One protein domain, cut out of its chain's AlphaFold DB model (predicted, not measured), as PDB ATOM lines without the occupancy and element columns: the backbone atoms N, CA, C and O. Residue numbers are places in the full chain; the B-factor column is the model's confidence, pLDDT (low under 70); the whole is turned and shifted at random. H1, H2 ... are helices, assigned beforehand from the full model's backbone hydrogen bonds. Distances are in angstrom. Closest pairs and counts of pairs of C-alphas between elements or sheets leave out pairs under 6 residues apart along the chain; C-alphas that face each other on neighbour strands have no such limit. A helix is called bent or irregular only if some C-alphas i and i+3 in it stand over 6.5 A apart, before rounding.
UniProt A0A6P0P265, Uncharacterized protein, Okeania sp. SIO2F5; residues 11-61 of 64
ATOM      1  N   LEU A  11      46.004 -10.548  36.901       86.88
ATOM      2  CA  LEU A  11      46.927 -11.136  37.872       86.88
ATOM      3  C   LEU A  11      46.276 -12.262  38.696       86.88
ATOM      4  O   LEU A  11      46.848 -13.336  38.845       86.88
ATOM      5  N   ASN A  12      45.048 -12.056  39.178       84.38
ATOM      6  CA  ASN A  12      44.303 -13.088  39.904       84.38
ATOM      7  C   ASN A  12      43.913 -14.288  39.036       84.38
ATOM      8  O   ASN A  12      43.664 -15.365  39.563       84.38
ATOM      9  N   GLN A  13      43.789 -14.101  37.724       83.56
ATOM     10  CA  GLN A  13      43.474 -15.190  36.802       83.56
ATOM     11  C   GLN A  13      44.711 -15.985  36.385       83.56
ATOM     12  O   GLN A  13      44.571 -17.156  36.064       83.56
ATOM     13  N   GLN A  14      45.882 -15.347  36.344       82.56
ATOM     14  CA  GLN A  14      47.072 -15.924  35.713       82.56
ATOM     15  C   GLN A  14      48.207 -16.251  36.688       82.56
ATOM     16  O   GLN A  14      49.079 -17.032  36.338       82.56
ATOM     17  N   CYS A  15      48.219 -15.656  37.879       85.25
ATOM     18  CA  CYS A  15      49.275 -15.853  38.878       85.25
ATOM     19  C   CYS A  15      48.704 -16.261  40.243       85.25
ATOM     20  O   CYS A  15      49.264 -17.110  40.922       85.25
ATOM     21  N   LEU A  16      47.563 -15.688  40.645       88.62
ATOM     22  CA  LEU A  16      46.984 -15.902  41.981       88.62
ATOM     23  C   LEU A  16      45.698 -16.745  41.953       88.62
ATOM     24  O   LEU A  16      44.799 -16.557  42.774       88.62
ATOM     25  N   ASP A  17      45.579 -17.662  40.992       85.75
ATOM     26  CA  ASP A  17      44.445 -18.589  40.913       85.75
ATOM     27  C   ASP A  17      44.499 -19.681  42.003       85.75
ATOM     28  O   ASP A  17      43.469 -20.282  42.332       85.75
ATOM     29  N   ARG A  18      45.675 -19.857  42.618       84.06
ATOM     30  CA  ARG A  18      45.976 -20.750  43.740       84.06
ATOM     31  C   ARG A  18      46.367 -19.998  45.015       84.06
ATOM     32  O   ARG A  18      46.823 -18.859  44.986       84.06
ATOM     33  N   GLN A  19      46.228 -20.666  46.160       84.94
ATOM     34  CA  GLN A  19      46.672 -20.123  47.445       84.94
ATOM     35  C   GLN A  19      48.185 -20.299  47.621       84.94
ATOM     36  O   GLN A  19      48.681 -21.422  47.690       84.94
ATOM     37  N   ILE A  20      48.901 -19.189  47.795       87.88
ATOM     38  CA  ILE A  20      50.336 -19.172  48.089       87.88
ATOM     39  C   ILE A  20      50.516 -18.838  49.572       87.88
ATOM     40  O   ILE A  20      50.124 -17.767  50.030       87.88
ATOM     41  N   ARG A  21      51.064 -19.777  50.353       86.00
ATOM     42  CA  ARG A  21      51.156 -19.651  51.823       86.00
ATOM     43  C   ARG A  21      52.368 -18.860  52.313       86.00
ATOM     44  O   ARG A  21      52.389 -18.444  53.465       86.00
ATOM     45  N   SER A  22      53.377 -18.678  51.464       92.69
ATOM     46  CA  SER A  22      54.624 -17.995  51.811       92.69
ATOM     47  C   SER A  22      54.755 -16.706  51.019       92.69
ATOM     48  O   SER A  22      54.712 -16.725  49.790       92.69
ATOM     49  N   TYR A  23      54.988 -15.601  51.725       90.06
ATOM     50  CA  TYR A  23      55.233 -14.300  51.106       90.06
ATOM     51  C   TYR A  23      56.423 -14.331  50.136       90.06
ATOM     52  O   TYR A  23      56.365 -13.750  49.059       90.06
ATOM     53  N   ARG A  24      57.483 -15.074  50.476       93.81
ATOM     54  CA  ARG A  24      58.667 -15.196  49.616       93.81
ATOM     55  C   ARG A  24      58.344 -15.878  48.285       93.81
ATOM     56  O   ARG A  24      58.832 -15.448  47.248       93.81
ATOM     57  N   ILE A  25      57.513 -16.920  48.324       91.19
ATOM     58  CA  ILE A  25      57.070 -17.631  47.115       91.19
ATOM     59  C   ILE A  25      56.162 -16.718  46.288       91.19
ATOM     60  O   ILE A  25      56.310 -16.641  45.074       91.19
ATOM     61  N   LEU A  26      55.279 -15.967  46.952       92.31
ATOM     62  CA  LEU A  26      54.414 -14.992  46.295       92.31
ATOM     63  C   LEU A  26      55.229 -13.930  45.544       92.31
ATOM     64  O   LEU A  26      54.938 -13.654  44.386       92.31
ATOM     65  N   GLU A  27      56.259 -13.356  46.169       94.31
ATOM     66  CA  GLU A  27      57.102 -12.345  45.519       94.31
ATOM     67  C   GLU A  27      57.833 -12.911  44.293       94.31
ATOM     68  O   GLU A  27      57.900 -12.255  43.252       94.31
ATOM     69  N   GLN A  28      58.355 -14.136  44.394       93.62
ATOM     70  CA  GLN A  28      59.035 -14.801  43.283       93.62
ATOM     71  C   GLN A  28      58.089 -15.061  42.108       93.62
ATOM     72  O   GLN A  28      58.441 -14.754  40.969       93.62
ATOM     73  N   GLU A  29      56.883 -15.567  42.374       91.81
ATOM     74  CA  GLU A  29      55.880 -15.799  41.328       91.81
ATOM     75  C   GLU A  29      55.405 -14.496  40.688       91.81
ATOM     76  O   GLU A  29      55.273 -14.430  39.468       91.81
ATOM     77  N   LEU A  30      55.224 -13.437  41.483       92.81
ATOM     78  CA  LEU A  30      54.860 -12.117  40.968       92.81
ATOM     79  C   LEU A  30      55.930 -11.551  40.036       92.81
ATOM     80  O   LEU A  30      55.586 -11.036  38.973       92.81
ATOM     81  N   ARG A  31      57.212 -11.650  40.411       94.19
ATOM     82  CA  ARG A  31      58.324 -11.189  39.565       94.19
ATOM     83  C   ARG A  31      58.387 -11.974  38.261       94.19
ATOM     84  O   ARG A  31      58.366 -11.363  37.201       94.19
ATOM     85  N   ALA A  32      58.367 -13.304  38.339       93.62
ATOM     86  CA  ALA A  32      58.407 -14.159  37.154       93.62
ATOM     87  C   ALA A  32      57.233 -13.875  36.201       93.62
ATOM     88  O   ALA A  32      57.433 -13.692  35.001       93.62
ATOM     89  N   TRP A  33      56.019 -13.752  36.744       92.00
ATOM     90  CA  TRP A  33      54.832 -13.407  35.967       92.00
ATOM     91  C   TRP A  33      54.935 -12.014  35.337       92.00
ATOM     92  O   TRP A  33      54.547 -11.828  34.184       92.00
ATOM     93  N   GLN A  34      55.447 -11.022  36.069       92.00
ATOM     94  CA  GLN A  34      55.606  -9.659  35.564       92.00
ATOM     95  C   GLN A  34      56.619  -9.602  34.416       92.00
ATOM     96  O   GLN A  34      56.360  -8.927  33.416       92.00
ATOM     97  N   ASP A  35      57.732 -10.324  34.542       93.12
ATOM     98  CA  ASP A  35      58.777 -10.406  33.522       93.12
ATOM     99  C   ASP A  35      58.256 -11.084  32.251       93.12
ATOM    100  O   ASP A  35      58.390 -10.526  31.160       93.12
ATOM    101  N   GLU A  36      57.567 -12.222  32.381       90.94
ATOM    102  CA  GLU A  36      56.926 -12.911  31.254       90.94
ATOM    103  C   GLU A  36      55.892 -12.009  30.567       90.94
ATOM    104  O   GLU A  36      55.865 -11.877  29.338       90.94
ATOM    105  N   ARG A  37      55.061 -11.317  31.352       88.56
ATOM    106  CA  ARG A  37      54.028 -10.435  30.809       88.56
ATOM    107  C   ARG A  37      54.623  -9.246  30.058       88.56
ATOM    108  O   ARG A  37      54.122  -8.893  28.989       88.56
ATOM    109  N   ASN A  38      55.691  -8.661  30.589       89.25
ATOM    110  CA  ASN A  38      56.415  -7.568  29.947       89.25
ATOM    111  C   ASN A  38      57.121  -8.038  28.669       89.25
ATOM    112  O   ASN A  38      57.037  -7.355  27.648       89.25
ATOM    113  N   ALA A  39      57.746  -9.218  28.696       89.88
ATOM    114  CA  ALA A  39      58.396  -9.822  27.535       89.88
ATOM    115  C   ALA A  39      57.395 -10.164  26.421       89.88
ATOM    116  O   ALA A  39      57.654  -9.885  25.252       89.88
ATOM    117  N   SER A  40      56.213 -10.679  26.777       87.00
ATOM    118  CA  SER A  40      55.120 -10.950  25.829       87.00
ATOM    119  C   SER A  40      54.499  -9.682  25.224       87.00
ATOM    120  O   SER A  40      53.622  -9.778  24.367       87.00
ATOM    121  N   GLN A  41      54.927  -8.496  25.682       81.25
ATOM    122  CA  GLN A  41      54.368  -7.196  25.317       81.25
ATOM    123  C   GLN A  41      52.838  -7.198  25.356       81.25
ATOM    124  O   GLN A  41      52.200  -6.639  24.463       81.25
ATOM    125  N   ALA A  42      52.233  -7.848  26.356       75.38
ATOM    126  CA  ALA A  42      50.783  -7.953  26.454       75.38
ATOM    127  C   ALA A  42      50.163  -6.547  26.519       75.38
ATOM    128  O   ALA A  42      50.152  -5.892  27.565       75.38
ATOM    129  N   LYS A  43      49.665  -6.055  25.379       71.88
ATOM    130  CA  LYS A  43      49.133  -4.698  25.264       71.88
ATOM    131  C   LYS A  43      47.754  -4.657  25.898       71.88
ATOM    132  O   LYS A  43      46.825  -5.331  25.460       71.88
ATOM    133  N   VAL A  44      47.601  -3.821  26.919       75.00
ATOM    134  CA  VAL A  44      46.271  -3.423  27.373       75.00
ATOM    135  C   VAL A  44      45.711  -2.468  26.324       75.00
ATOM    136  O   VAL A  44      46.260  -1.393  26.095       75.00
ATOM    137  N   HIS A  45      44.620  -2.865  25.669       74.31
ATOM    138  CA  HIS A  45      43.884  -1.980  24.773       74.31
ATOM    139  C   HIS A  45      43.119  -0.950  25.605       74.31
ATOM    140  O   HIS A  45      41.970  -1.154  26.004       74.31
ATOM    141  N   TRP A  46      43.793   0.157  25.901       74.06
ATOM    142  CA  TRP A  46      43.200   1.287  26.597       74.06
ATOM    143  C   TRP A  46      42.079   1.882  25.745       74.06
ATOM    144  O   TRP A  46      42.299   2.340  24.629       74.06
ATOM    145  N   ARG A  47      40.855   1.886  26.283       79.25
ATOM    146  CA  ARG A  47      39.683   2.524  25.648       79.25
ATOM    147  C   ARG A  47      39.573   4.014  25.987       79.25
ATOM    148  O   ARG A  47      38.505   4.596  25.833       79.25
ATOM    149  N   PHE A  48      40.636   4.599  26.531       78.81
ATOM    150  CA  PHE A  48      40.653   5.957  27.048       78.81
ATOM    151  C   PHE A  48      41.882   6.666  26.506       78.81
ATOM    152  O   PHE A  48      42.991   6.139  26.625       78.81
ATOM    153  N   SER A  49      41.687   7.828  25.885       86.56
ATOM    154  CA  SER A  49      42.817   8.641  25.453       86.56
ATOM    155  C   SER A  49      43.468   9.319  26.658       86.56
ATOM    156  O   SER A  49      42.854   9.492  27.715       86.56
ATOM    157  N   THR A  50      44.714   9.760  26.496       84.62
ATOM    158  CA  THR A  50      45.395  10.586  27.502       84.62
ATOM    159  C   THR A  50      44.607  11.863  27.815       84.62
ATOM    160  O   THR A  50      44.609  12.323  28.956       84.62
ATOM    161  N   ALA A  51      43.905  12.421  26.823       89.00
ATOM    162  CA  ALA A  51      43.050  13.589  27.011       89.00
ATOM    163  C   ALA A  51      41.843  13.255  27.898       89.00
ATOM    164  O   ALA A  51      41.608  13.945  28.891       89.00
ATOM    165  N   ASP A  52      41.146  12.153  27.611       89.06
ATOM    166  CA  ASP A  52      40.010  11.728  28.430       89.06
ATOM    167  C   ASP A  52      40.458  11.421  29.871       89.06
ATOM    168  O   ASP A  52      39.765  11.768  30.834       89.06
ATOM    169  N   ALA A  53      41.638  10.797  30.030       88.31
ATOM    170  CA  ALA A  53      42.242  10.462  31.324       88.31
ATOM    171  C   ALA A  53      42.445  11.702  32.190       88.31
ATOM    172  O   ALA A  53      42.033  11.704  33.348       88.31
ATOM    173  N   ARG A  54      43.004  12.774  31.618       89.06
ATOM    174  CA  ARG A  54      43.211  14.047  32.323       89.06
ATOM    175  C   ARG A  54      41.907  14.668  32.817       89.06
ATOM    176  O   ARG A  54      41.901  15.234  33.902       89.06
ATOM    177  N   VAL A  55      40.810  14.520  32.071       89.44
ATOM    178  CA  VAL A  55      39.490  15.024  32.486       89.44
ATOM    179  C   VAL A  55      38.904  14.174  33.617       89.44
ATOM    180  O   VAL A  55      38.555  14.708  34.666       89.44
ATOM    181  N   LYS A  56      38.820  12.844  33.456       88.94
ATOM    182  CA  LYS A  56      38.217  11.978  34.494       88.94
ATOM    183  C   LYS A  56      39.042  11.896  35.776       88.94
ATOM    184  O   LYS A  56      38.474  11.756  36.857       88.94
ATOM    185  N   LEU A  57      40.365  11.941  35.662       90.81
ATOM    186  CA  LEU A  57      41.296  11.784  36.780       90.81
ATOM    187  C   LEU A  57      41.857  13.120  37.266       90.81
ATOM    188  O   LEU A  57      42.843  13.126  37.992       90.81
ATOM    189  N   HIS A  58      41.232  14.243  36.900       89.75
ATOM    190  CA  HIS A  58      41.690  15.581  37.277       89.75
ATOM    191  C   HIS A  58      41.979  15.710  38.785       89.75
ATOM    192  O   HIS A  58      42.980  16.293  39.178       89.75
ATOM    193  N   HIS A  59      41.146  15.096  39.631       91.50
ATOM    194  CA  HIS A  59      41.286  15.091  41.092       91.50
ATOM    195  C   HIS A  59      42.555  14.396  41.627       91.50
ATOM    196  O   HIS A  59      42.876  14.559  42.799       91.50
ATOM    197  N   LEU A  60      43.254  13.602  40.807       91.62
ATOM    198  CA  LEU A  60      44.525  12.966  41.173       91.62
ATOM    199  C   LEU A  60      45.736  13.867  40.903       91.62
ATOM    200  O   LEU A  60      46.839  13.541  41.340       91.62
ATOM    201  N   TYR A  61      45.561  14.963  40.164       87.81
ATOM    202  CA  TYR A  61      46.648  15.879  39.848       87.81
ATOM    203  C   TYR A  61      46.747  16.984  40.906       87.81
ATOM    204  O   TYR A  61      45.715  17.493  41.352       87.81
TER     205      TYR A  61
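Overview. This is residues 11 to 61 of the 64 residues of an uncharacterized protein of Okeania sp. SIO2F5 (UniProt A0A6P0P265). An open, stretched-out chain of helices: the long helix H2 has the four-residue helix H1 beside its middle, while residues 40 to 49 lead away from its other end to a short helix, H3, far off on its own. Residues 15 to 22 run from H1 to the first end of H2, from which H2 passes back beyond the level of H1 without running alongside it, and no helix touches another. The printed part has 51 residues with three named helices, in the order H1, H2, H3 along the chain, and no named strand; its class is all helix. The whole is extended, with a radius of gyration of the C-alphas of 15.9 A, and elongated, its C-alphas spanning 41 by 25 by 16 A.

Along the chain. H1 is residues 11 to 14, Leu 11 to Gln 14, and begins at C-alpha 11 at (46.927, -11.136, 37.872). Residues 15 to 22 follow, and on their way the z coordinate of the C-alphas climbs from 38.878 at Cys 15 to 51.811 at Ser 22. H2 is residues 23 to 39, Tyr 23 to Ala 39, the longest helix, 24.2 A from first to last C-alpha. It begins at C-alpha 23 at (55.233, -14.300, 51.106) and ends at C-alpha 39 at (58.396, -9.822, 27.535), with x and y changing little beside the fall in z. Residues 40 to 49 then lead from Ser 40 at (55.120, -10.950, 25.829) to Ser 49 at (42.817, 8.641, 25.453), mainly a rise in y and a fall in x. H3 is residues 50 to 56, Thr 50 to Lys 56, 10.1 A from first to last C-alpha, and ends at C-alpha 56 at (38.217, 11.978, 34.494). Residues 57 to 61 follow it, with a helical run at 58 to 60 that is too short to bear a name.

Arrangement. H1 and H2 are apart, but only just, with their closest C-alphas 8.2 A from each other. Their centres, at (45.444, -13.834, 37.573) and (56.704, -12.749, 39.209), differ mainly in x. The link between them, 8 residues, is short but not tight. H2 and H3 are apart, and the link between them, 10 residues, is also short but not tight. The centre of H3 is at (41.659, 12.488, 30.510); z falls along H2 from its first C-alpha to its last and rises along H3. H1 and H3 are apart too. Among the backbones, every pair of O of residue i and N of residue i+4 is within hydrogen-bond range in H2 and H3. H1 is too short for such a pair; its one pair of O of residue i and N of residue i+3 is within range. No helix is bent or irregular.

Size, cuts and confidence. The two C-alphas farthest apart are those of Arg 21 and Ala 51, at 42.3 A. The first and last printed C-alphas, of Leu 11 and Tyr 61, are 27.1 A apart. Residues 35 to 47, of which 35 to 39 belong to H2, stand free, and so do residues 49 to 55, of which 50 to 55 belong to H3. The printed part has no cut, and no link is long. The mean pLDDT of the printed part is 87.2, with 84 for H1, 92 for H2 and 88 for H3, and no printed residue is under 70 in this predicted model.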